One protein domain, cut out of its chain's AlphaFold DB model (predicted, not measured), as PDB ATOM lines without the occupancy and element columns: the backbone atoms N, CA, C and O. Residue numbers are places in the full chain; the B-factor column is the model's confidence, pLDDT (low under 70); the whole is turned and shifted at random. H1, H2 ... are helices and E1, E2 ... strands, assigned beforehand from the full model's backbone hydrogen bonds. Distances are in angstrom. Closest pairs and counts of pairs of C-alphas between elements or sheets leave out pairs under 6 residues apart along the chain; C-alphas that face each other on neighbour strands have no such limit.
ATOM      1  N   SER A   5     -33.961   1.391 -17.040       43.12
ATOM      2  CA  SER A   5     -32.908   1.882 -17.916       43.12
ATOM      3  C   SER A   5     -32.191   0.665 -18.489       43.12
ATOM      4  O   SER A   5     -31.569  -0.083 -17.726       43.12
ATOM      5  N   ALA A   6     -32.204   0.480 -19.809       46.75
ATOM      6  CA  ALA A   6     -31.030  -0.123 -20.398       46.75
ATOM      7  C   ALA A   6     -29.908   0.866 -20.095       46.75
ATOM      8  O   ALA A   6     -29.779   1.922 -20.714       46.75
ATOM      9  N   HIS A   7     -29.117   0.544 -19.079       48.31
ATOM     10  CA  HIS A   7     -27.737   0.978 -19.012       48.31
ATOM     11  C   HIS A   7     -27.034   0.371 -20.238       48.31
ATOM     12  O   HIS A   7     -26.250  -0.566 -20.117       48.31
ATOM     13  N   ALA A   8     -27.342   0.871 -21.439       49.44
ATOM     14  CA  ALA A   8     -26.392   0.853 -22.532       49.44
ATOM     15  C   ALA A   8     -25.204   1.628 -21.969       49.44
ATOM     16  O   ALA A   8     -25.333   2.815 -21.666       49.44
ATOM     17  N   GLN A   9     -24.174   0.866 -21.604       57.00
ATOM     18  CA  GLN A   9     -23.103   1.227 -20.683       57.00
ATOM     19  C   GLN A   9     -22.748   2.701 -20.825       57.00
ATOM     20  O   GLN A   9     -22.371   3.125 -21.909       57.00
ATOM     21  N   HIS A  10     -22.898   3.478 -19.748       60.75
ATOM     22  CA  HIS A  10     -22.371   4.838 -19.713       60.75
ATOM     23  C   HIS A  10     -20.926   4.765 -20.224       60.75
ATOM     24  O   HIS A  10     -20.155   3.949 -19.715       60.75
ATOM     25  N   GLN A  11     -20.586   5.535 -21.262       67.69
ATOM     26  CA  GLN A  11     -19.271   5.501 -21.910       67.69
ATOM     27  C   GLN A  11     -18.469   6.740 -21.480       67.69
ATOM     28  O   GLN A  11     -18.201   7.614 -22.306       67.69
ATOM     29  N   PRO A  12     -18.090   6.870 -20.189       68.69
ATOM     30  CA  PRO A  12     -17.454   8.079 -19.670       68.69
ATOM     31  C   PRO A  12     -16.072   8.310 -20.275       68.69
ATOM     32  O   PRO A  12     -15.556   9.416 -20.191       68.69
ATOM     33  N   GLU A  13     -15.454   7.281 -20.853       74.50
ATOM     34  CA  GLU A  13     -14.196   7.420 -21.581       74.50
ATOM     35  C   GLU A  13     -14.404   8.043 -22.965       74.50
ATOM     36  O   GLU A  13     -13.476   8.607 -23.520       74.50
ATOM     37  N   GLN A  14     -15.615   7.990 -23.527       71.25
ATOM     38  CA  GLN A  14     -15.899   8.499 -24.870       71.25
ATOM     39  C   GLN A  14     -16.665   9.830 -24.860       71.25
ATOM     40  O   GLN A  14     -16.511  10.603 -25.805       71.25
ATOM     41  N   PHE A  15     -17.441  10.135 -23.808       71.69
ATOM     42  CA  PHE A  15     -18.325  11.310 -23.746       71.69
ATOM     43  C   PHE A  15     -18.242  12.058 -22.399       71.69
ATOM     44  O   PHE A  15     -18.130  11.439 -21.340       71.69
ATOM     45  N   ASP A  16     -18.284  13.392 -22.459       66.94
ATOM     46  CA  ASP A  16     -18.366  14.338 -21.332       66.94
ATOM     47  C   ASP A  16     -19.763  14.331 -20.728       66.94
ATOM     48  O   ASP A  16     -19.913  14.188 -19.519       66.94
ATOM     49  N   ASP A  17     -20.769  14.397 -21.600       69.56
ATOM     50  CA  ASP A  17     -22.179  14.312 -21.258       69.56
ATOM     51  C   ASP A  17     -22.871  13.317 -22.189       69.56
ATOM     52  O   ASP A  17     -22.629  13.289 -23.403       69.56
ATOM     53  N   TRP A  18     -23.772  12.522 -21.617       70.56
ATOM     54  CA  TRP A  18     -24.436  11.417 -22.295       70.56
ATOM     55  C   TRP A  18     -25.954  11.513 -22.124       70.56
ATOM     56  O   TRP A  18     -26.441  11.743 -21.019       70.56
ATOM     57  N   ASN A  19     -26.700  11.310 -23.214       79.38
ATOM     58  CA  ASN A  19     -28.168  11.264 -23.250       79.38
ATOM     59  C   ASN A  19     -28.882  12.503 -22.686       79.38
ATOM     60  O   ASN A  19     -29.758  12.389 -21.828       79.38
ATOM     61  N   LEU A  20     -28.546  13.691 -23.190       83.12
ATOM     62  CA  LEU A  20     -29.220  14.924 -22.785       83.12
ATOM     63  C   LEU A  20     -30.347  15.306 -23.757       83.12
ATOM     64  O   LEU A  20     -30.245  15.090 -24.964       83.12
ATOM     65  N   GLU A  21     -31.388  15.949 -23.216       91.25
ATOM     66  CA  GLU A  21     -32.385  16.721 -23.983       91.25
ATOM     67  C   GLU A  21     -33.095  15.915 -25.091       91.25
ATOM     68  O   GLU A  21     -33.286  16.403 -26.206       91.25
ATOM     69  N   GLY A  22     -33.482  14.674 -24.776       92.88
ATOM     70  CA  GLY A  22     -34.102  13.752 -25.727       92.88
ATOM     71  C   GLY A  22     -35.398  14.273 -26.354       92.88
ATOM     72  O   GLY A  22     -36.274  14.787 -25.658       92.88
ATOM     73  N   ASN A  23     -35.532  14.095 -27.669       96.88
ATOM     74  CA  ASN A  23     -36.773  14.308 -28.413       96.88
ATOM     75  C   ASN A  23     -37.372  12.949 -28.787       96.88
ATOM     76  O   ASN A  23     -36.664  12.096 -29.322       96.88
ATOM     77  N   VAL A  24     -38.663  12.762 -28.511       95.81
ATOM     78  CA  VAL A  24     -39.420  11.554 -28.867       95.81
ATOM     79  C   VAL A  24     -40.066  11.762 -30.237       95.81
ATOM     80  O   VAL A  24     -40.650  12.813 -30.489       95.81
ATOM     81  N   MET A  25     -39.985  10.758 -31.103       97.00
ATOM     82  CA  MET A  25     -40.616  10.712 -32.420       97.00
ATOM     83  C   MET A  25     -41.411   9.414 -32.539       97.00
ATOM     84  O   MET A  25     -40.901   8.355 -32.180       97.00
ATOM     85  N   ASP A  26     -42.633   9.483 -33.058       95.38
ATOM     86  CA  ASP A  26     -43.386   8.301 -33.481       95.38
ATOM     87  C   ASP A  26     -43.179   8.096 -34.982       95.38
ATOM     88  O   ASP A  26     -43.736   8.823 -35.802       95.38
ATOM     89  N   VAL A  27     -42.338   7.129 -35.342       94.69
ATOM     90  CA  VAL A  27     -42.035   6.796 -36.733       94.69
ATOM     91  C   VAL A  27     -42.845   5.561 -37.116       94.69
ATOM     92  O   VAL A  27     -42.412   4.429 -36.912       94.69
ATOM     93  N   ASN A  28     -44.033   5.774 -37.685       90.88
ATOM     94  CA  ASN A  28     -44.937   4.706 -38.137       90.88
ATOM     95  C   ASN A  28     -45.312   3.692 -37.033       90.88
ATOM     96  O   ASN A  28     -45.324   2.485 -37.272       90.88
ATOM     97  N   GLY A  29     -45.613   4.168 -35.824       91.00
ATOM     98  CA  GLY A  29     -45.950   3.339 -34.663       91.00
ATOM     99  C   GLY A  29     -44.732   2.858 -33.870       91.00
ATOM    100  O   GLY A  29     -44.896   2.161 -32.867       91.00
ATOM    101  N   HIS A  30     -43.517   3.221 -34.293       91.31
ATOM    102  CA  HIS A  30     -42.279   2.932 -33.577       91.31
ATOM    103  C   HIS A  30     -41.771   4.191 -32.875       91.31
ATOM    104  O   HIS A  30     -41.343   5.152 -33.515       91.31
ATOM    105  N   LEU A  31     -41.789   4.174 -31.542       94.00
ATOM    106  CA  LEU A  31     -41.275   5.280 -30.744       94.00
ATOM    107  C   LEU A  31     -39.747   5.269 -30.745       94.00
ATOM    108  O   LEU A  31     -39.115   4.326 -30.270       94.00
ATOM    109  N   ARG A  32     -39.162   6.357 -31.233       95.50
ATOM    110  CA  ARG A  32     -37.723   6.601 -31.279       95.50
ATOM    111  C   ARG A  32     -37.374   7.832 -30.465       95.50
ATOM    112  O   ARG A  32     -38.118   8.808 -30.443       95.50
ATOM    113  N   ILE A  33     -36.226   7.804 -29.805       95.81
ATOM    114  CA  ILE A  33     -35.696   8.930 -29.045       95.81
ATOM    115  C   ILE A  33     -34.328   9.302 -29.601       95.81
ATOM    116  O   ILE A  33     -33.445   8.454 -29.694       95.81
ATOM    117  N   ALA A  34     -34.147  10.576 -29.935       95.88
ATOM    118  CA  ALA A  34     -32.849  11.143 -30.284       95.88
ATOM    119  C   ALA A  34     -32.386  12.091 -29.173       95.88
ATOM    120  O   ALA A  34     -33.097  13.037 -28.825       95.88
ATOM    121  N   CYS A  35     -31.191  11.853 -28.635       93.88
ATOM    122  CA  CYS A  35     -30.565  12.662 -27.590       93.88
ATOM    123  C   CYS A  35     -29.255  13.262 -28.093       93.88
ATOM    124  O   CYS A  35     -28.482  12.592 -28.782       93.88
ATOM    125  N   ARG A  36     -28.947  14.496 -27.688       90.38
ATOM    126  CA  ARG A  36     -27.609  15.053 -27.927       90.38
ATOM    127  C   ARG A  36     -26.569  14.350 -27.047       90.38
ATOM    128  O   ARG A  36     -26.866  13.922 -25.926       90.38
ATOM    129  N   VAL A  37     -25.335  14.292 -27.541       87.19
ATOM    130  CA  VAL A  37     -24.164  13.761 -26.826       87.19
ATOM    131  C   VAL A  37     -23.006  14.755 -26.901       87.19
ATOM    132  O   VAL A  37     -22.989  15.625 -27.770       87.19
ATOM    133  N   ASN A  38     -22.042  14.663 -25.983       80.62
ATOM    134  CA  ASN A  38     -20.849  15.512 -25.984       80.62
ATOM    135  C   ASN A  38     -19.571  14.646 -25.982       80.62
ATOM    136  O   ASN A  38     -19.167  14.196 -24.915       80.62
ATOM    137  N   PRO A  39     -18.967  14.328 -27.142       75.75
ATOM    138  CA  PRO A  39     -17.790  13.448 -27.219       75.75
ATOM    139  C   PRO A  39     -16.500  14.064 -26.624       75.75
ATOM    140  O   PRO A  39     -16.178  15.208 -26.929       75.75
ATOM    141  N   LYS A  40     -15.715  13.283 -25.859       69.88
ATOM    142  CA  LYS A  40     -14.467  13.693 -25.162       69.88
ATOM    143  C   LYS A  40     -13.216  13.764 -26.038       69.88
ATOM    144  O   LYS A  40     -12.421  14.692 -25.925       69.88
ATOM    145  N   HIS A  41     -12.979  12.732 -26.851       58.06
ATOM    146  CA  HIS A  41     -11.658  12.472 -27.457       58.06
ATOM    147  C   HIS A  41     -11.640  12.494 -28.984       58.06
ATOM    148  O   HIS A  41     -10.579  12.361 -29.587       58.06
ATOM    149  N   THR A  42     -12.786  12.699 -29.629       49.91
ATOM    150  CA  THR A  42     -12.866  12.745 -31.096       49.91
ATOM    151  C   THR A  42     -12.466  14.095 -31.688       49.91
ATOM    152  O   THR A  42     -12.538  14.254 -32.900       49.91
ATOM    153  N   GLY A  43     -12.030  15.062 -30.871       49.69
ATOM    154  CA  GLY A  43     -11.553  16.356 -31.356       49.69
ATOM    155  C   GLY A  43     -12.616  17.109 -32.159       49.69
ATOM    156  O   GLY A  43     -12.446  17.329 -33.351       49.69
ATOM    157  N   ALA A  44     -13.688  17.548 -31.499       61.22
ATOM    158  CA  ALA A  44     -14.626  18.526 -32.047       61.22
ATOM    159  C   ALA A  44     -15.586  18.072 -33.166       61.22
ATOM    160  O   ALA A  44     -16.122  18.947 -33.837       61.22
ATOM    161  N   THR A  45     -15.885  16.779 -33.358       71.44
ATOM    162  CA  THR A  45     -16.908  16.356 -34.345       71.44
ATOM    163  C   THR A  45     -18.315  16.781 -33.896       71.44
ATOM    164  O   THR A  45     -18.860  16.172 -32.969       71.44
ATOM    165  N   PRO A  46     -18.919  17.821 -34.508       82.38
ATOM    166  CA  PRO A  46     -20.268  18.236 -34.167       82.38
ATOM    167  C   PRO A  46     -21.290  17.269 -34.757       82.38
ATOM    168  O   PRO A  46     -20.973  16.434 -35.601       82.38
ATOM    169  N   GLY A  47     -22.549  17.470 -34.384       89.19
ATOM    170  CA  GLY A  47     -23.657  16.880 -35.112       89.19
ATOM    171  C   GLY A  47     -23.711  15.359 -35.022       89.19
ATOM    172  O   GLY A  47     -23.880  14.687 -36.032       89.19
ATOM    173  N   ILE A  48     -23.552  14.816 -33.816       90.00
ATOM    174  CA  ILE A  48     -23.821  13.409 -33.518       90.00
ATOM    175  C   ILE A  48     -24.901  13.366 -32.440       90.00
ATOM    176  O   ILE A  48     -24.837  14.120 -31.469       90.00
ATOM    177  N   ALA A  49     -25.880  12.484 -32.605       92.75
ATOM    178  CA  ALA A  49     -26.867  12.155 -31.582       92.75
ATOM    179  C   ALA A  49     -26.796  10.665 -31.236       92.75
ATOM    180  O   ALA A  49     -26.390   9.847 -32.063       92.75
ATOM    181  N   ALA A  50     -27.209  10.316 -30.021       92.88
ATOM    182  CA  ALA A  50     -27.523   8.941 -29.659       92.88
ATOM    183  C   ALA A  50     -29.002   8.680 -29.956       92.88
ATOM    184  O   ALA A  50     -29.873   9.452 -29.545       92.88
ATOM    185  N   VAL A  51     -29.269   7.596 -30.677       94.81
ATOM    186  CA  VAL A  51     -30.608   7.158 -31.068       94.81
ATOM    187  C   VAL A  51     -30.979   5.919 -30.267       94.81
ATOM    188  O   VAL A  51     -30.172   5.004 -30.087       94.81
ATOM    189  N   PHE A  52     -32.216   5.902 -29.792       94.19
ATOM    190  CA  PHE A  52     -32.795   4.813 -29.026       94.19
ATOM    191  C   PHE A  52     -34.161   4.458 -29.588       94.19
ATOM    192  O   PHE A  52     -34.919   5.351 -29.963       94.19
ATOM    193  N   ASP A  53     -34.515   3.185 -29.543       93.25
ATOM    194  CA  ASP A  53     -35.894   2.753 -29.727       93.25
ATOM    195  C   ASP A  53     -36.536   2.537 -28.351       93.25
ATOM    196  O   ASP A  53     -35.887   2.111 -27.392       93.25
ATOM    197  N   LEU A  54     -37.814   2.880 -28.235       90.81
ATOM    198  CA  LEU A  54     -38.608   2.676 -27.034       90.81
ATOM    199  C   LEU A  54     -39.567   1.513 -27.290       90.81
ATOM    200  O   LEU A  54     -40.565   1.648 -27.995       90.81
ATOM    201  N   GLU A  55     -39.238   0.359 -26.725       87.69
ATOM    202  CA  GLU A  55     -39.962  -0.895 -26.920       87.69
ATOM    203  C   GLU A  55     -40.863  -1.178 -25.713       87.69
ATOM    204  O   GLU A  55     -40.490  -0.908 -24.570       87.69
ATOM    205  N   GLY A  56     -42.059  -1.719 -25.950       79.75
ATOM    206  CA  GLY A  56     -43.008  -2.067 -24.893       79.75
ATOM    207  C   GLY A  56     -43.340  -3.555 -24.879       79.75
ATOM    208  O   GLY A  56     -43.650  -4.126 -25.919       79.75
ATOM    209  N   ASP A  57     -43.332  -4.172 -23.698       70.69
ATOM    210  CA  ASP A  57     -43.688  -5.584 -23.480       70.69
ATOM    211  C   ASP A  57     -44.881  -5.746 -22.517       70.69
ATOM    212  O   ASP A  57     -44.896  -6.602 -21.633       70.69
ATOM    213  N   GLY A  58     -45.919  -4.921 -22.685       70.75
ATOM    214  CA  GLY A  58     -47.093  -4.898 -21.807       70.75
ATOM    215  C   GLY A  58     -46.965  -3.811 -20.731       70.75
ATOM    216  O   GLY A  58     -47.207  -2.648 -21.048       70.75
ATOM    217  N   PRO A  59     -46.629  -4.119 -19.460       72.62
ATOM    218  CA  PRO A  59     -46.572  -3.114 -18.392       72.62
ATOM    219  C   PRO A  59     -45.282  -2.266 -18.375       72.62
ATOM    220  O   PRO A  59     -45.184  -1.336 -17.564       72.62
ATOM    221  N   GLY A  60     -44.284  -2.596 -19.202       78.12
ATOM    222  CA  GLY A  60     -42.982  -1.930 -19.258       78.12
ATOM    223  C   GLY A  60     -42.751  -1.163 -20.560       78.12
ATOM    224  O   GLY A  60     -43.215  -1.579 -21.617       78.12
ATOM    225  N   LEU A  61     -42.012  -0.053 -20.466       83.25
ATOM    226  CA  LEU A  61     -41.312   0.554 -21.600       83.25
ATOM    227  C   LEU A  61     -39.809   0.444 -21.343       83.25
ATOM    228  O   LEU A  61     -39.335   0.797 -20.257       83.25
ATOM    229  N   HIS A  62     -39.077  -0.017 -22.349       84.69
ATOM    230  CA  HIS A  62     -37.640  -0.241 -22.313       84.69
ATOM    231  C   HIS A  62     -36.981   0.611 -23.384       84.69
ATOM    232  O   HIS A  62     -37.349   0.565 -24.554       84.69
ATOM    233  N   LEU A  63     -35.996   1.397 -22.970       86.94
ATOM    234  CA  LEU A  63     -35.179   2.168 -23.893       86.94
ATOM    235  C   LEU A  63     -34.054   1.266 -24.404       86.94
ATOM    236  O   LEU A  63     -33.223   0.854 -23.603       86.94
ATOM    237  N   ARG A  64     -33.992   0.968 -25.700       89.00
ATOM    238  CA  ARG A  64     -32.895   0.215 -26.323       89.00
ATOM    239  C   ARG A  64     -32.016   1.171 -27.116       89.00
ATOM    240  O   ARG A  64     -32.503   1.857 -28.004       89.00
ATOM    241  N   PHE A  65     -30.717   1.206 -26.819       90.06
ATOM    242  CA  PHE A  65     -29.765   1.929 -27.666       90.06
ATOM    243  C   PHE A  65     -29.723   1.295 -29.056       90.06
ATOM    244  O   PHE A  65     -29.618   0.073 -29.176       90.06
ATOM    245  N   ASP A  66     -29.807   2.134 -30.078       91.06
ATOM    246  CA  ASP A  66     -29.687   1.725 -31.469       91.06
ATOM    247  C   ASP A  66     -28.283   2.055 -31.979       91.06
ATOM    248  O   ASP A  66     -27.473   1.161 -32.224       91.06
ATOM    249  N   GLN A  67     -27.956   3.348 -32.061       91.56
ATOM    250  CA  GLN A  67     -26.703   3.807 -32.651       91.56
ATOM    251  C   GLN A  67     -26.356   5.253 -32.287       91.56
ATOM    252  O   GLN A  67     -27.192   6.036 -31.835       91.56
ATOM    253  N   HIS A  68     -25.110   5.627 -32.573       90.44
ATOM    254  CA  HIS A  68     -24.754   7.022 -32.814       90.44
ATOM    255  C   HIS A  68     -25.025   7.365 -34.272       90.44
ATOM    256  O   HIS A  68     -24.660   6.594 -35.157       90.44
ATOM    257  N   TYR A  69     -25.624   8.525 -34.524       93.00
ATOM    258  CA  TYR A  69     -26.044   8.910 -35.866       93.00
ATOM    259  C   TYR A  69     -25.637  10.351 -36.206       93.00
ATOM    260  O   TYR A  69     -25.707  11.213 -35.320       93.00
ATOM    261  N   PRO A  70     -25.229  10.645 -37.461       92.62
ATOM    262  CA  PRO A  70     -25.053  12.014 -37.936       92.62
ATOM    263  C   PRO A  70     -26.355  12.806 -37.793       92.62
ATOM    264  O   PRO A  70     -27.376  12.470 -38.382       92.62
ATOM    265  N   TRP A  71     -26.325  13.865 -36.997       94.62
ATOM    266  CA  TRP A  71     -27.514  14.572 -36.553       94.62
ATOM    267  C   TRP A  71     -27.291  16.082 -36.564       94.62
ATOM    268  O   TRP A  71     -26.515  16.577 -35.740       94.62
ATOM    269  N   PRO A  72     -27.960  16.859 -37.435       94.06
ATOM    270  CA  PRO A  72     -27.832  18.310 -37.419       94.06
ATOM    271  C   PRO A  72     -28.121  18.877 -36.026       94.06
ATOM    272  O   PRO A  72     -29.175  18.660 -35.435       94.06
ATOM    273  N   GLY A  73     -27.133  19.573 -35.469       91.31
ATOM    274  CA  GLY A  73     -27.228  20.171 -34.144       91.31
ATOM    275  C   GLY A  73     -27.061  19.252 -32.949       91.31
ATOM    276  O   GLY A  73     -27.196  19.749 -31.836       91.31
ATOM    277  N   GLY A  74     -26.677  17.985 -33.141       91.44
ATOM    278  CA  GLY A  74     -26.407  17.024 -32.062       91.44
ATOM    279  C   GLY A  74     -25.301  17.428 -31.070       91.44
ATOM    280  O   GLY A  74     -25.235  16.897 -29.969       91.44
ATOM    281  N   GLN A  75     -24.483  18.431 -31.399       86.50
ATOM    282  CA  GLN A  75     -23.520  19.062 -30.481       86.50
ATOM    283  C   GLN A  75     -24.194  19.992 -29.442       86.50
ATOM    284  O   GLN A  75     -23.589  20.478 -28.486       86.50
ATOM    285  N   SER A  76     -25.475  20.291 -29.641       88.75
ATOM    286  CA  SER A  76     -26.269  21.235 -28.860       88.75
ATOM    287  C   SER A  76     -27.718  20.751 -28.755       88.75
ATOM    288  O   SER A  76     -28.034  19.621 -29.120       88.75
ATOM    289  N   LYS A  77     -28.614  21.589 -28.231       92.69
ATOM    290  CA  LYS A  77     -30.034  21.250 -28.179       92.69
ATOM    291  C   LYS A  77     -30.679  21.362 -29.563       92.69
ATOM    292  O   LYS A  77     -30.508  22.373 -30.245       92.69
ATOM    293  N   PHE A  78     -31.514  20.390 -29.902       96.94
ATOM    294  CA  PHE A  78     -32.458  20.444 -31.018       96.94
ATOM    295  C   PHE A  78     -33.891  20.219 -30.516       96.94
ATOM    296  O   PHE A  78     -34.108  19.687 -29.424       96.94
ATOM    297  N   CYS A  79     -34.873  20.663 -31.297       98.25
ATOM    298  CA  CYS A  79     -36.294  20.464 -31.020       98.25
ATOM    299  C   CYS A  79     -36.988  19.938 -32.269       98.25
ATOM    300  O   CYS A  79     -36.863  20.549 -33.329       98.25
ATOM    301  N   ILE A  80     -37.700  18.823 -32.120       98.44
ATOM    302  CA  ILE A  80     -38.406  18.135 -33.198       98.44
ATOM    303  C   ILE A  80     -39.905  18.197 -32.926       98.44
ATOM    304  O   ILE A  80     -40.344  17.930 -31.809       98.44
ATOM    305  N   VAL A  81     -40.686  18.511 -33.954       98.06
ATOM    306  CA  VAL A  81     -42.146  18.366 -33.948       98.06
ATOM    307  C   VAL A  81     -42.589  17.594 -35.180       98.06
ATOM    308  O   VAL A  81     -41.937  17.657 -36.220       98.06
ATOM    309  N   TYR A  82     -43.692  16.867 -35.065       97.69
ATOM    310  CA  TYR A  82     -44.310  16.172 -36.186       97.69
ATOM    311  C   TYR A  82     -45.483  16.995 -36.722       97.69
ATOM    312  O   TYR A  82     -46.285  17.519 -35.948       97.69
ATOM    313  N   ASP A  83     -45.563  17.138 -38.042       97.00
ATOM    314  CA  ASP A  83     -46.687  17.766 -38.725       97.00
ATOM    315  C   ASP A  83     -47.607  16.701 -39.328       97.00
ATOM    316  O   ASP A  83     -47.284  16.090 -40.344       97.00
ATOM    317  N   GLU A  84     -48.789  16.535 -38.740       93.44
ATOM    318  CA  GLU A  84     -49.786  15.537 -39.154       93.44
ATOM    319  C   GLU A  84     -50.258  15.694 -40.610       93.44
ATOM    320  O   GLU A  84     -50.642  14.714 -41.252       93.44
ATOM    321  N   LEU A  85     -50.243  16.921 -41.147       94.75
ATOM    322  CA  LEU A  85     -50.740  17.198 -42.499       94.75
ATOM    323  C   LEU A  85     -49.767  16.728 -43.581       94.75
ATOM    324  O   LEU A  85     -50.176  16.056 -44.525       94.75
ATOM    325  N   THR A  86     -48.486  17.079 -43.449       94.12
ATOM    326  CA  THR A  86     -47.445  16.662 -44.404       94.12
ATOM    327  C   THR A  86     -46.837  15.305 -44.064       94.12
ATOM    328  O   THR A  86     -46.183  14.709 -44.916       94.12
ATOM    329  N   ARG A  87     -47.063  14.806 -42.840       94.69
ATOM    330  CA  ARG A  87     -46.392  13.627 -42.270       94.69
ATOM    331  C   ARG A  87     -44.871  13.771 -42.242       94.69
ATOM    332  O   ARG A  87     -44.137  12.797 -42.392       94.69
ATOM    333  N   LEU A  88     -44.406  15.004 -42.068       96.38
ATOM    334  CA  LEU A  88     -42.996  15.335 -41.930       96.38
ATOM    335  C   LEU A  88     -42.679  15.678 -40.483       96.38
ATOM    336  O   LEU A  88     -43.449  16.341 -39.786       96.38
ATOM    337  N   PHE A  89     -41.482  15.303 -40.061       97.88
ATOM    338  CA  PHE A  89     -40.847  15.886 -38.899       97.88
ATOM    339  C   PHE A  89     -40.160  17.190 -39.281       97.88
ATOM    340  O   PHE A  89     -39.540  17.297 -40.339       97.88
ATOM    341  N   TRP A  90     -40.213  18.154 -38.372       98.25
ATOM    342  CA  TRP A  90     -39.565  19.453 -38.468       98.25
ATOM    343  C   TRP A  90     -38.624  19.624 -37.292       98.25
ATOM    344  O   TRP A  90     -39.031  19.433 -36.148       98.25
ATOM    345  N   MET A  91     -37.378  20.005 -37.563       98.50
ATOM    346  CA  MET A  91     -36.346  20.151 -36.546       98.50
ATOM    347  C   MET A  91     -35.724  21.544 -36.574       98.50
ATOM    348  O   MET A  91     -35.150  21.959 -37.579       98.50
ATOM    349  N   ALA A  92     -35.787  22.236 -35.437       98.50
ATOM    350  CA  ALA A  92     -35.035  23.457 -35.189       98.50
ATOM    351  C   ALA A  92     -33.773  23.123 -34.386       98.50
ATOM    352  O   ALA A  92     -33.853  22.510 -33.316       98.50
ATOM    353  N   CYS A  93     -32.606  23.526 -34.880       97.31
ATOM    354  CA  CYS A  93     -31.328  23.196 -34.255       97.31
ATOM    355  C   CYS A  93     -30.234  24.216 -34.586       97.31
ATOM    356  O   CYS A  93     -30.349  24.989 -35.539       97.31
ATOM    357  N   ASN A  94     -29.137  24.193 -33.825       94.19
ATOM    358  CA  ASN A  94     -27.936  24.938 -34.188       94.19
ATOM    359  C   ASN A  94     -27.000  24.128 -35.072       94.19
ATOM    360  O   ASN A  94     -26.785  22.954 -34.811       94.19
ATOM    361  N   ILE A  95     -26.359  24.752 -36.055       91.69
ATOM    362  CA  ILE A  95     -25.278  24.110 -36.817       91.69
ATOM    363  C   ILE A  95     -23.933  24.760 -36.506       91.69
ATOM    364  O   ILE A  95     -23.868  25.951 -36.201       91.69
ATOM    365  N   VAL A  96     -22.867  23.969 -36.615       86.19
ATOM    366  CA  VAL A  96     -21.489  24.462 -36.578       86.19
ATOM    367  C   VAL A  96     -21.070  24.775 -38.008       86.19
ATOM    368  O   VAL A  96     -21.049  23.893 -38.863       86.19
ATOM    369  N   SER A  97     -20.757  26.036 -38.269       75.69
ATOM    370  CA  SER A  97     -20.113  26.476 -39.495       75.69
ATOM    371  C   SER A  97     -18.603  26.497 -39.257       75.69
ATOM    372  O   SER A  97     -18.090  27.219 -38.411       75.69
ATOM    373  N   SER A  98     -17.818  25.780 -40.049       65.81
ATOM    374  CA  SER A  98     -16.349  25.852 -39.959       65.81
ATOM    375  C   SER A  98     -15.759  27.237 -40.316       65.81
ATOM    376  O   SER A  98     -14.547  27.382 -40.443       65.81
ATOM    377  N   ALA A  99     -16.591  28.276 -40.463       57.34
ATOM    378  CA  ALA A  99     -16.231  29.618 -40.899       57.34
ATOM    379  C   ALA A  99     -15.402  30.422 -39.879       57.34
ATOM    380  O   ALA A  99     -14.872  31.472 -40.238       57.34
ATOM    381  N   GLN A 100     -15.280  29.974 -38.623       63.84
ATOM    382  CA  GLN A 100     -14.439  30.630 -37.611       63.84
ATOM    383  C   GLN A 100     -13.532  29.612 -36.903       63.84
ATOM    384  O   GLN A 100     -13.925  29.048 -35.881       63.84
ATOM    385  N   PRO A 101     -12.300  29.396 -37.399       57.75
ATOM    386  CA  PRO A 101     -11.365  28.415 -36.837       57.75
ATOM    387  C   PRO A 101     -11.109  28.580 -35.330       57.75
ATOM    388  O   PRO A 101     -11.051  27.596 -34.604       57.75
ATOM    389  N   GLN A 102     -11.071  29.821 -34.837       61.53
ATOM    390  CA  GLN A 102     -10.898  30.150 -33.411       61.53
ATOM    391  C   GLN A 102     -12.029  29.609 -32.518       61.53
ATOM    392  O   GLN A 102     -11.845  29.419 -31.319       61.53
ATOM    393  N   MET A 103     -13.221  29.374 -33.079       63.25
ATOM    394  CA  MET A 103     -14.337  28.765 -32.351       63.25
ATOM    395  C   MET A 103     -14.235  27.243 -32.327       63.25
ATOM    396  O   MET A 103     -14.637  26.638 -31.339       63.25
ATOM    397  N   LEU A 104     -13.632  26.629 -33.351       62.12
ATOM    398  CA  LEU A 104     -13.303  25.201 -33.326       62.12
ATOM    399  C   LEU A 104     -12.288  24.894 -32.215       62.12
ATOM    400  O   LEU A 104     -12.399  23.853 -31.574       62.12
ATOM    401  N   GLU A 105     -11.377  25.828 -31.912       64.94
ATOM    402  CA  GLU A 105     -10.447  25.718 -30.773       64.94
ATOM    403  C   GLU A 105     -11.164  25.688 -29.411       64.94
ATOM    404  O   GLU A 105     -10.678  25.062 -28.473       64.94
ATOM    405  N   ARG A 106     -12.342  26.323 -29.297       71.56
ATOM    406  CA  ARG A 106     -13.204  26.270 -28.096       71.56
ATOM    407  C   ARG A 106     -14.150  25.064 -28.084       71.56
ATOM    408  O   ARG A 106     -14.915  24.894 -27.136       71.56
ATOM    409  N   GLY A 107     -14.107  24.243 -29.130       75.12
ATOM    410  CA  GLY A 107     -14.987  23.105 -29.345       75.12
ATOM    411  C   GLY A 107     -16.268  23.453 -30.119       75.12
ATOM    412  O   GLY A 107     -16.751  24.585 -30.104       75.12
ATOM    413  N   PRO A 108     -16.886  22.457 -30.774       74.81
ATOM    414  CA  PRO A 108     -17.997  22.650 -31.708       74.81
ATOM    415  C   PRO A 108     -19.245  23.211 -31.021       74.81
ATOM    416  O   PRO A 108     -20.011  23.969 -31.611       74.81
ATOM    417  N   ASN A 109     -19.435  22.876 -29.743       76.81
ATOM    418  CA  ASN A 109     -20.569  23.314 -28.930       76.81
ATOM    419  C   ASN A 109     -20.587  24.833 -28.706       76.81
ATOM    420  O   ASN A 109     -21.608  25.369 -28.257       76.81
ATOM    421  N   ALA A 110     -19.457  25.504 -28.959       79.44
ATOM    422  CA  ALA A 110     -19.306  26.938 -28.807       79.44
ATOM    423  C   ALA A 110     -19.974  27.726 -29.939       79.44
ATOM    424  O   ALA A 110     -20.355  28.879 -29.738       79.44
ATOM    425  N   GLU A 111     -20.179  27.124 -31.113       84.88
ATOM    426  CA  GLU A 111     -20.871  27.811 -32.194       84.88
ATOM    427  C   GLU A 111     -22.381  27.580 -32.152       84.88
ATOM    428  O   GLU A 111     -22.892  26.480 -32.350       84.88
ATOM    429  N   ARG A 112     -23.107  28.669 -31.892       89.88
ATOM    430  CA  ARG A 112     -24.571  28.681 -31.739       89.88
ATOM    431  C   ARG A 112     -25.222  29.851 -32.476       89.88
ATOM    432  O   ARG A 112     -26.306  30.306 -32.117       89.88
ATOM    433  N   ARG A 113     -24.525  30.383 -33.486       92.69
ATOM    434  CA  ARG A 113     -24.943  31.578 -34.234       92.69
ATOM    435  C   ARG A 113     -26.097  31.309 -35.187       92.69
ATOM    436  O   ARG A 113     -26.896  32.207 -35.421       92.69
ATOM    437  N   PHE A 114     -26.143  30.110 -35.755       94.25
ATOM    438  CA  PHE A 114     -27.094  29.733 -36.793       94.25
ATOM    439  C   PHE A 114     -28.195  28.896 -36.168       94.25
ATOM    440  O   PHE A 114     -27.925  27.772 -35.750       94.25
ATOM    441  N   LEU A 115     -29.409  29.433 -36.086       97.50
ATOM    442  CA  LEU A 115     -30.611  28.652 -35.827       97.50
ATOM    443  C   LEU A 115     -31.186  28.237 -37.180       97.50
ATOM    444  O   LEU A 115     -31.600  29.084 -37.973       97.50
ATOM    445  N   MET A 116     -31.171  26.941 -37.447       97.69
ATOM    446  CA  MET A 116     -31.552  26.356 -38.727       97.69
ATOM    447  C   MET A 116     -32.814  25.517 -38.580       97.69
ATOM    448  O   MET A 116     -33.095  24.990 -37.502       97.69
ATOM    449  N   LEU A 117     -33.533  25.380 -39.688       98.25
ATOM    450  CA  LEU A 117     -34.688  24.513 -39.832       98.25
ATOM    451  C   LEU A 117     -34.355  23.370 -40.793       98.25
ATOM    452  O   LEU A 117     -33.790  23.593 -41.869       98.25
ATOM    453  N   TYR A 118     -34.729  22.164 -40.393       97.94
ATOM    454  CA  TYR A 118     -34.623  20.932 -41.163       97.94
ATOM    455  C   TYR A 118     -35.982  20.230 -41.206       97.94
ATOM    456  O   TYR A 118     -36.805  20.415 -40.306       97.94
ATOM    457  N   SER A 119     -36.189  19.385 -42.211       97.56
ATOM    458  CA  SER A 119     -37.347  18.495 -42.301       97.56
ATOM    459  C   SER A 119     -36.929  17.077 -42.683       97.56
ATOM    460  O   SER A 119     -35.922  16.895 -43.365       97.56
ATOM    461  N   GLY A 120     -37.700  16.072 -42.280       96.12
ATOM    462  CA  GLY A 120     -37.430  14.666 -42.594       96.12
ATOM    463  C   GLY A 120     -38.686  13.803 -42.496       96.12
ATOM    464  O   GLY A 120     -39.656  14.199 -41.858       96.12
ATOM    465  N   MET A 121     -38.680  12.628 -43.127       94.56
ATOM    466  CA  MET A 121     -39.835  11.709 -43.140       94.56
ATOM    467  C   MET A 121     -39.720  10.560 -42.131       94.56
ATOM    468  O   MET A 121     -40.728  10.038 -41.674       94.56
ATOM    469  N   ASP A 122     -38.502  10.141 -41.794       93.69
ATOM    470  CA  ASP A 122     -38.235   8.870 -41.102       93.69
ATOM    471  C   ASP A 122     -37.573   9.041 -39.725       93.69
ATOM    472  O   ASP A 122     -37.152   8.068 -39.097       93.69
ATOM    473  N   GLY A 123     -37.453  10.288 -39.260       92.62
ATOM    474  CA  GLY A 123     -36.815  10.621 -37.989       92.62
ATOM    475  C   GLY A 123     -35.302  10.378 -37.950       92.62
ATOM    476  O   GLY A 123     -34.728  10.401 -36.863       92.62
ATOM    477  N   LEU A 124     -34.642  10.140 -39.091       94.81
ATOM    478  CA  LEU A 124     -33.183   9.994 -39.193       94.81
ATOM    479  C   LEU A 124     -32.590  10.879 -40.296       94.81
ATOM    480  O   LEU A 124     -31.586  11.554 -40.078       94.81
ATOM    481  N   ASN A 125     -33.205  10.894 -41.474       94.38
ATOM    482  CA  ASN A 125     -32.729  11.628 -42.637       94.38
ATOM    483  C   ASN A 125     -33.307  13.047 -42.642       94.38
ATOM    484  O   ASN A 125     -34.483  13.268 -42.935       94.38
ATOM    485  N   TRP A 126     -32.449  14.018 -42.323       96.44
ATOM    486  CA  TRP A 126     -32.806  15.431 -42.204       96.44
ATOM    487  C   TRP A 126     -32.301  16.240 -43.398       96.44
ATOM    488  O   TRP A 126     -31.095  16.355 -43.621       96.44
ATOM    489  N   LEU A 127     -33.222  16.865 -44.128       95.88
ATOM    490  CA  LEU A 127     -32.929  17.781 -45.225       95.88
ATOM    491  C   LEU A 127     -32.929  19.232 -44.725       95.88
ATOM    492  O   LEU A 127     -33.833  19.613 -43.975       95.88
ATOM    493  N   PRO A 128     -31.937  20.058 -45.109       95.75
ATOM    494  CA  PRO A 128     -31.920  21.466 -44.739       95.75
ATOM    495  C   PRO A 128     -33.058  22.211 -45.444       95.75
ATOM    496  O   PRO A 128     -33.218  22.111 -46.660       95.75
ATOM    497  N   VAL A 129     -33.815  22.993 -44.677       96.62
ATOM    498  CA  VAL A 129     -34.919  23.814 -45.192       96.62
ATOM    499  C   VAL A 129     -34.516  25.282 -45.270       96.62
ATOM    500  O   VAL A 129     -34.706  25.926 -46.298       96.62
ATOM    501  N   GLY A 130     -33.937  25.834 -44.202       95.56
ATOM    502  CA  GLY A 130     -33.583  27.252 -44.189       95.56
ATOM    503  C   GLY A 130     -32.950  27.743 -42.894       95.56
ATOM    504  O   GLY A 130     -32.862  27.023 -41.900       95.56
ATOM    505  N   CYS A 131     -32.497  28.996 -42.911       97.19
ATOM    506  CA  CYS A 131     -31.976  29.689 -41.736       97.19
ATOM    507  C   CYS A 131     -33.096  30.507 -41.085       97.19
ATOM    508  O   CYS A 131     -33.647  31.404 -41.717       97.19
ATOM    509  N   VAL A 132     -33.425  30.196 -39.830       98.25
ATOM    510  CA  VAL A 132     -34.440  30.918 -39.046       98.25
ATOM    511  C   VAL A 132     -33.856  32.223 -38.511       98.25
ATOM    512  O   VAL A 132     -34.480  33.274 -38.607       98.25
ATOM    513  N   ALA A 133     -32.649  32.155 -37.948       97.50
ATOM    514  CA  ALA A 133     -31.948  33.313 -37.416       97.50
ATOM    515  C   ALA A 133     -30.431  33.109 -37.456       97.50
ATOM    516  O   ALA A 133     -29.928  31.992 -37.305       97.50
ATOM    517  N   MET A 134     -29.701  34.211 -37.624       95.50
ATOM    518  CA  MET A 134     -28.245  34.214 -37.712       95.50
ATOM    519  C   MET A 134     -27.658  35.372 -36.917       95.50
ATOM    520  O   MET A 134     -28.029  36.529 -37.121       95.50
ATOM    521  N   ALA A 135     -26.726  35.063 -36.020       92.56
ATOM    522  CA  ALA A 135     -25.993  36.074 -35.275       92.56
ATOM    523  C   ALA A 135     -24.718  36.516 -36.027       92.56
ATOM    524  O   ALA A 135     -24.005  35.673 -36.582       92.56
ATOM    525  N   PRO A 136     -24.380  37.819 -36.024       87.56
ATOM    526  CA  PRO A 136     -23.209  38.345 -36.725       87.56
ATOM    527  C   PRO A 136     -21.875  37.884 -36.123       87.56
ATOM    528  O   PRO A 136     -20.906  37.701 -36.859       87.56
ATOM    529  N   CYS A 137     -21.803  37.672 -34.806       86.38
ATOM    530  CA  CYS A 137     -20.567  37.322 -34.108       86.38
ATOM    531  C   CYS A 137     -20.724  36.083 -33.222       86.38
ATOM    532  O   CYS A 137     -21.825  35.684 -32.857       86.38
ATOM    533  N   SER A 138     -19.601  35.443 -32.903       83.12
ATOM    534  CA  SER A 138     -19.549  34.147 -32.213       83.12
ATOM    535  C   SER A 138     -19.770  34.204 -30.711       83.12
ATOM    536  O   SER A 138     -20.022  33.170 -30.104       83.12
ATOM    537  N   SER A 139     -19.728  35.391 -30.111       87.06
ATOM    538  CA  SER A 139     -20.178  35.599 -28.734       87.06
ATOM    539  C   SER A 139     -21.702  35.647 -28.608       87.06
ATOM    540  O   SER A 139     -22.201  35.525 -27.496       87.06
ATOM    541  N   GLN A 140     -22.431  35.803 -29.716       92.50
ATOM    542  CA  GLN A 140     -23.892  35.809 -29.761       92.50
ATOM    543  C   GLN A 140     -24.441  34.442 -30.166       92.50
ATOM    544  O   GLN A 140     -23.780  33.652 -30.846       92.50
ATOM    545  N   SER A 141     -25.672  34.156 -29.754       94.06
ATOM    546  CA  SER A 141     -26.278  32.850 -29.995       94.06
ATOM    547  C   SER A 141     -27.797  32.875 -30.016       94.06
ATOM    548  O   SER A 141     -28.435  33.678 -29.340       94.06
ATOM    549  N   PHE A 142     -28.363  31.917 -30.744       96.44
ATOM    550  CA  PHE A 142     -29.741  31.460 -30.603       96.44
ATOM    551  C   PHE A 142     -29.662  30.007 -30.173       96.44
ATOM    552  O   PHE A 142     -29.231  29.178 -30.954       96.44
ATOM    553  N   MET A 143     -30.002  29.679 -28.937       92.19
ATOM    554  CA  MET A 143     -29.789  28.352 -28.378       92.19
ATOM    555  C   MET A 143     -31.071  27.790 -27.776       92.19
ATOM    556  O   MET A 143     -32.020  28.517 -27.478       92.19
ATOM    557  N   TYR A 144     -31.081  26.473 -27.582       94.94
ATOM    558  CA  TYR A 144     -32.157  25.763 -26.895       94.94
ATOM    559  C   TYR A 144     -33.533  26.045 -27.511       94.94
ATOM    560  O   TYR A 144     -34.434  26.477 -26.786       94.94
ATOM    561  N   PRO A 145     -33.698  25.834 -28.832       97.56
ATOM    562  CA  PRO A 145     -34.977  26.084 -29.467       97.56
ATOM    563  C   PRO A 145     -36.072  25.219 -28.837       97.56
ATOM    564  O   PRO A 145     -35.836  24.091 -28.392       97.56
ATOM    565  N   SER A 146     -37.277  25.768 -28.813       97.75
ATOM    566  CA  SER A 146     -38.529  25.058 -28.591       97.75
ATOM    567  C   SER A 146     -39.489  25.503 -29.682       97.75
ATOM    568  O   SER A 146     -39.583  26.695 -29.965       97.75
ATOM    569  N   MET A 147     -40.139  24.547 -30.332       98.19
ATOM    570  CA  MET A 147     -40.918  24.771 -31.541       98.19
ATOM    571  C   MET A 147     -42.280  24.101 -31.414       98.19
ATOM    572  O   MET A 147     -42.387  23.044 -30.797       98.19
ATOM    573  N   VAL A 148     -43.302  24.716 -32.005       98.44
ATOM    574  CA  VAL A 148     -44.645  24.147 -32.169       98.44
ATOM    575  C   VAL A 148     -45.197  24.497 -33.550       98.44
ATOM    576  O   VAL A 148     -44.835  25.526 -34.128       98.44
ATOM    577  N   VAL A 149     -46.092  23.653 -34.059       98.38
ATOM    578  CA  VAL A 149     -46.922  23.972 -35.227       98.38
ATOM    579  C   VAL A 149     -48.073  24.873 -34.772       98.38
ATOM    580  O   VAL A 149     -48.826  24.509 -33.871       98.38
ATOM    581  N   ASP A 150     -48.202  26.042 -35.395       98.00
ATOM    582  CA  ASP A 150     -49.215  27.066 -35.115       98.00
ATOM    583  C   ASP A 150     -50.006  27.347 -36.400       98.00
ATOM    584  O   ASP A 150     -49.673  28.226 -37.198       98.00
ATOM    585  N   GLY A 151     -51.018  26.514 -36.662       97.38
ATOM    586  CA  GLY A 151     -51.805  26.573 -37.893       97.38
ATOM    587  C   GLY A 151     -50.948  26.368 -39.149       97.38
ATOM    588  O   GLY A 151     -50.431  25.273 -39.392       97.38
ATOM    589  N   GLY A 152     -50.837  27.417 -39.970       97.69
ATOM    590  CA  GLY A 152     -50.022  27.441 -41.192       97.69
ATOM    591  C   GLY A 152     -48.520  27.628 -40.951       97.69
ATOM    592  O   GLY A 152     -47.734  27.405 -41.870       97.69
ATOM    593  N   ASP A 153     -48.123  27.978 -39.726       98.56
ATOM    594  CA  ASP A 153     -46.791  28.480 -39.399       98.56
ATOM    595  C   ASP A 153     -46.072  27.585 -38.374       98.56
ATOM    596  O   ASP A 153     -46.684  26.758 -37.693       98.56
ATOM    597  N   LEU A 154     -44.760  27.782 -38.225       98.56
ATOM    598  CA  LEU A 154     -44.010  27.322 -37.051       98.56
ATOM    599  C   LEU A 154     -43.742  28.502 -36.122       98.56
ATOM    600  O   LEU A 154     -43.242  29.542 -36.558       98.56
ATOM    601  N   ALA A 155     -44.019  28.316 -34.836       98.69
ATOM    602  CA  ALA A 155     -43.652  29.245 -33.775       98.69
ATOM    603  C   ALA A 155     -42.452  28.686 -33.002       98.69
ATOM    604  O   ALA A 155     -42.497  27.557 -32.511       98.69
ATOM    605  N   ILE A 156     -41.374  29.468 -32.900       98.75
ATOM    606  CA  ILE A 156     -40.101  29.037 -32.314       98.75
ATOM    607  C   ILE A 156     -39.668  30.029 -31.234       98.75
ATOM    608  O   ILE A 156     -39.495  31.218 -31.498       98.75
ATOM    609  N   LEU A 157     -39.435  29.531 -30.022       98.50
ATOM    610  CA  LEU A 157     -38.797  30.272 -28.938       98.50
ATOM    611  C   LEU A 157     -37.336  29.835 -28.812       98.50
ATOM    612  O   LEU A 157     -37.034  28.642 -28.849       98.50
ATOM    613  N   SER A 158     -36.426  30.784 -28.616       98.00
ATOM    614  CA  SER A 158     -35.008  30.506 -28.387       98.00
ATOM    615  C   SER A 158     -34.469  31.324 -27.218       98.00
ATOM    616  O   SER A 158     -34.771  32.508 -27.072       98.00
ATOM    617  N   ARG A 159     -33.630  30.693 -26.389       96.88
ATOM    618  CA  ARG A 159     -32.752  31.413 -25.460       96.88
ATOM    619  C   ARG A 159     -31.684  32.114 -26.288       96.88
ATOM    620  O   ARG A 159     -31.051  31.479 -27.121       96.88
ATOM    621  N   THR A 160     -31.464  33.400 -26.078       97.31
ATOM    622  CA  THR A 160     -30.612  34.197 -26.966       97.31
ATOM    623  C   THR A 160     -29.579  34.968 -26.170       97.31
ATOM    624  O   THR A 160     -29.917  35.575 -25.159       97.31
ATOM    625  N   CYS A 161     -28.334  34.939 -26.641       95.88
ATOM    626  CA  CYS A 161     -27.290  35.866 -26.229       95.88
ATOM    627  C   CYS A 161     -27.146  36.949 -27.299       95.88
ATOM    628  O   CYS A 161     -26.802  36.643 -28.445       95.88
ATOM    629  N   ARG A 162     -27.360  38.211 -26.921       93.88
ATOM    630  CA  ARG A 162     -27.047  39.374 -27.758       93.88
ATOM    631  C   ARG A 162     -25.927  40.232 -27.171       93.88
ATOM    632  O   ARG A 162     -25.035  40.631 -27.917       93.88
ATOM    633  N   ASN A 163     -25.956  40.507 -25.868       94.31
ATOM    634  CA  ASN A 163     -25.062  41.466 -25.215       94.31
ATOM    635  C   ASN A 163     -24.306  40.905 -23.998       94.31
ATOM    636  O   ASN A 163     -23.468  41.618 -23.453       94.31
ATOM    637  N   SER A 164     -24.541  39.660 -23.572       91.62
ATOM    638  CA  SER A 164     -23.824  39.077 -22.419       91.62
ATOM    639  C   SER A 164     -22.324  38.864 -22.672       91.62
ATOM    640  O   SER A 164     -21.544  38.723 -21.736       91.62
ATOM    641  N   GLY A 165     -21.910  38.849 -23.944       83.88
ATOM    642  CA  GLY A 165     -20.519  38.658 -24.349       83.88
ATOM    643  C   GLY A 165     -20.082  37.193 -24.413       83.88
ATOM    644  O   GLY A 165     -18.945  36.928 -24.806       83.88
ATOM    645  N   HIS A 166     -20.971  36.242 -24.104       87.62
ATOM    646  CA  HIS A 166     -20.664  34.817 -24.140       87.62
ATOM    647  C   HIS A 166     -21.810  33.988 -24.742       87.62
ATOM    648  O   HIS A 166     -22.965  34.104 -24.338       87.62
ATOM    649  N   TYR A 167     -21.494  33.091 -25.685       84.69
ATOM    650  CA  TYR A 167     -22.485  32.338 -26.474       84.69
ATOM    651  C   TYR A 167     -23.386  31.414 -25.644       84.69
ATOM    652  O   TYR A 167     -24.411  30.942 -26.140       84.69
ATOM    653  N   HIS A 168     -22.991  31.102 -24.411       87.94
ATOM    654  CA  HIS A 168     -23.740  30.230 -23.509       87.94
ATOM    655  C   HIS A 168     -24.651  31.001 -22.537       87.94
ATOM    656  O   HIS A 168     -25.565  30.416 -21.948       87.94
ATOM    657  N   ASP A 169     -24.433  32.309 -22.398       92.81
ATOM    658  CA  ASP A 169     -25.065  33.128 -21.369       92.81
ATOM    659  C   ASP A 169     -26.193  33.933 -22.007       92.81
ATOM    660  O   ASP A 169     -25.990  35.015 -22.551       92.81
ATOM    661  N   ALA A 170     -27.395  33.363 -22.006       94.06
ATOM    662  CA  ALA A 170     -28.559  34.015 -22.594       94.06
ATOM    663  C   ALA A 170     -29.004  35.225 -21.754       94.06
ATOM    664  O   ALA A 170     -29.227  35.096 -20.552       94.06
ATOM    665  N   ASP A 171     -29.189  36.369 -22.412       97.06
ATOM    666  CA  ASP A 171     -29.717  37.618 -21.852       97.06
ATOM    667  C   ASP A 171     -31.116  37.967 -22.395       97.06
ATOM    668  O   ASP A 171     -31.747  38.915 -21.929       97.06
ATOM    669  N   LEU A 172     -31.621  37.189 -23.359       97.62
ATOM    670  CA  LEU A 172     -32.927  37.357 -23.990       97.62
ATOM    671  C   LEU A 172     -33.642  36.012 -24.191       97.62
ATOM    672  O   LEU A 172     -33.026  34.946 -24.277       97.62
ATOM    673  N   ALA A 173     -34.961  36.086 -24.360       97.62
ATOM    674  CA  ALA A 173     -35.757  35.061 -25.025       97.62
ATOM    675  C   ALA A 173     -36.314  35.671 -26.315       97.62
ATOM    676  O   ALA A 173     -36.997  36.696 -26.267       97.62
ATOM    677  N   THR A 174     -35.993  35.085 -27.466       98.38
ATOM    678  CA  THR A 174     -36.458  35.575 -28.768       98.38
ATOM    679  C   THR A 174     -37.509  34.653 -29.356       98.38
ATOM    680  O   THR A 174     -37.436  33.432 -29.213       98.38
ATOM    681  N   PHE A 175     -38.494  35.261 -30.010       98.44
ATOM    682  CA  PHE A 175     -39.563  34.578 -30.720       98.44
ATOM    683  C   PHE A 175     -39.352  34.729 -32.226       98.44
ATOM    684  O   PHE A 175     -39.107  35.836 -32.707       98.44
ATOM    685  N   HIS A 176     -39.482  33.627 -32.954       98.50
ATOM    686  CA  HIS A 176     -39.349  33.554 -34.405       98.50
ATOM    687  C   HIS A 176     -40.575  32.852 -34.976       98.50
ATOM    688  O   HIS A 176     -41.084  31.901 -34.380       98.50
ATOM    689  N   ARG A 177     -41.034  33.301 -36.144       98.50
ATOM    690  CA  ARG A 177     -42.138  32.669 -36.864       98.50
ATOM    691  C   ARG A 177     -41.705  32.341 -38.284       98.50
ATOM    692  O   ARG A 177     -41.199  33.213 -38.986       98.50
ATOM    693  N   VAL A 178     -41.894  31.087 -38.685       98.50
ATOM    694  CA  VAL A 178     -41.680  30.633 -40.063       98.50
ATOM    695  C   VAL A 178     -43.049  30.484 -40.701       98.50
ATOM    696  O   VAL A 178     -43.791  29.558 -40.373       98.50
ATOM    697  N   HIS A 179     -43.394  31.436 -41.563       98.12
ATOM    698  CA  HIS A 179     -44.700  31.466 -42.207       98.12
ATOM    699  C   HIS A 179     -44.820  30.411 -43.299       98.12
ATOM    700  O   HIS A 179     -43.853  30.187 -44.026       98.12
ATOM    701  N   ASN A 180     -46.000  29.796 -43.420       97.56
ATOM    702  CA  ASN A 180     -46.313  28.806 -44.460       97.56
ATOM    703  C   ASN A 180     -45.225  27.727 -44.600       97.56
ATOM    704  O   ASN A 180     -44.854  27.335 -45.703       97.56
ATOM    705  N   PHE A 181     -44.681  27.252 -43.475       97.88
ATOM    706  CA  PHE A 181     -43.466  26.427 -43.452       97.88
ATOM    707  C   PHE A 181     -43.551  25.172 -44.334       97.88
ATOM    708  O   PHE A 181     -42.539  24.719 -44.857       97.88
ATOM    709  N   ARG A 182     -44.760  24.635 -44.538       97.00
ATOM    710  CA  ARG A 182     -45.013  23.461 -45.384       97.00
ATOM    711  C   ARG A 182     -44.646  23.688 -46.851       97.00
ATOM    712  O   ARG A 182     -44.258  22.736 -47.516       97.00
ATOM    713  N   GLU A 183     -44.705  24.927 -47.340       96.38
ATOM    714  CA  GLU A 183     -44.280  25.283 -48.703       96.38
ATOM    715  C   GLU A 183     -42.758  25.187 -48.887       96.38
ATOM    716  O   GLU A 183     -42.270  25.138 -50.013       96.38
ATOM    717  N   LEU A 184     -42.000  25.139 -47.786       95.19
ATOM    718  CA  LEU A 184     -40.543  25.020 -47.801       95.19
ATOM    719  C   LEU A 184     -40.067  23.559 -47.867       95.19
ATOM    720  O   LEU A 184     -38.870  23.313 -48.024       95.19
ATOM    721  N   ALA A 185     -40.973  22.590 -47.704       89.25
ATOM    722  CA  ALA A 185     -40.634  21.178 -47.791       89.25
ATOM    723  C   ALA A 185     -40.424  20.753 -49.250       89.25
ATOM    724  O   ALA A 185     -41.199  21.105 -50.142       89.25
TER     725      ALA A 185
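This is residues 5 to 185 of the 187 residues of an uncharacterized protein of Boseongicola sp. SB0676_bin_33 (UniProt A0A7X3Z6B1). Three small, strongly twisted sheets stand face to face in turn. The sheet E5 E6 E7 E8 is in the middle, E9 E10 E11 covers it as the second layer of a well-formed sandwich, and E1 E2 E3 E4 is only partly face to face with it, meeting it along the edge strand E5. The printed part has 181 residues, with the order E1 E2 E3 E4 E5 E6 H1 E7 E8 E9 E10 E11 H2; each sheet is antiparallel in the order named, and the class is mostly strand. The whole is compact, with a radius of gyration of the C-alphas of 16.6 A, and only just flat, spanning 51 by 45 by 25 A.

Go along from residue 5 to the first meander, each strand the antiparallel neighbour of the one before: E1, residues 15 to 27, E2, 30 to 39, E3, 48 to 56, and E4, 61 to 70. Look for N 25 and O 32 at 2.8 A, N 33 and O 52 at 2.8 A, and N 51 and O 67 at 2.8 A. Next come E5, residues 78 to 83, E6, 88 to 95, H1, 101 to 104, E7, 114 to 120, and E8, 127 to 134. Here N 90 and O 81 are 2.8 A apart, N 91 and O 118 2.8 A, and N 117 and O 130 2.8 A. The closest C-alphas of E1 and E5 are those of Asn 23 and Ile 80, 6.3 A. The second meander is E9, residues 141 to 150, E10, 153 to 161, and E11, 172 to 178, with N 143 and O 159 at 2.8 A and N 156 and O 176 at 2.9 A. This completes a stack of sheets, face to face in turn; the closest C-alphas of E5 and E9 are those of Cys 79 and Ser 146, 5.7 A. H2, residues 181 to 184, only grazes the last two sheets, while H1 is not on any sheet. Both helices are too short for an O i to N i+4 pair; each has its one O i to N i+3 pair within range.

Find C-alpha 15 at (-18.325, 11.310, -23.746); from there E1 runs 27.4 A, bending by 57 degrees at residue 21. E2 spans 27.4 A, E3 26.1 A and E4 25.7 A. E9 spans 24.2 A, bending by 70 degrees at residue 144, and E10 24.7 A. H2 ends at C-alpha 184, (-40.543, 25.020, -47.801).

The farthest C-alphas, Gly 58 and Gln 102, are 51.7 A apart. The printed part has no cut, and no link is long. Look for pLDDT under 70 at residues 5 to 12, 16 to 17, 40 to 44 and 98 to 105.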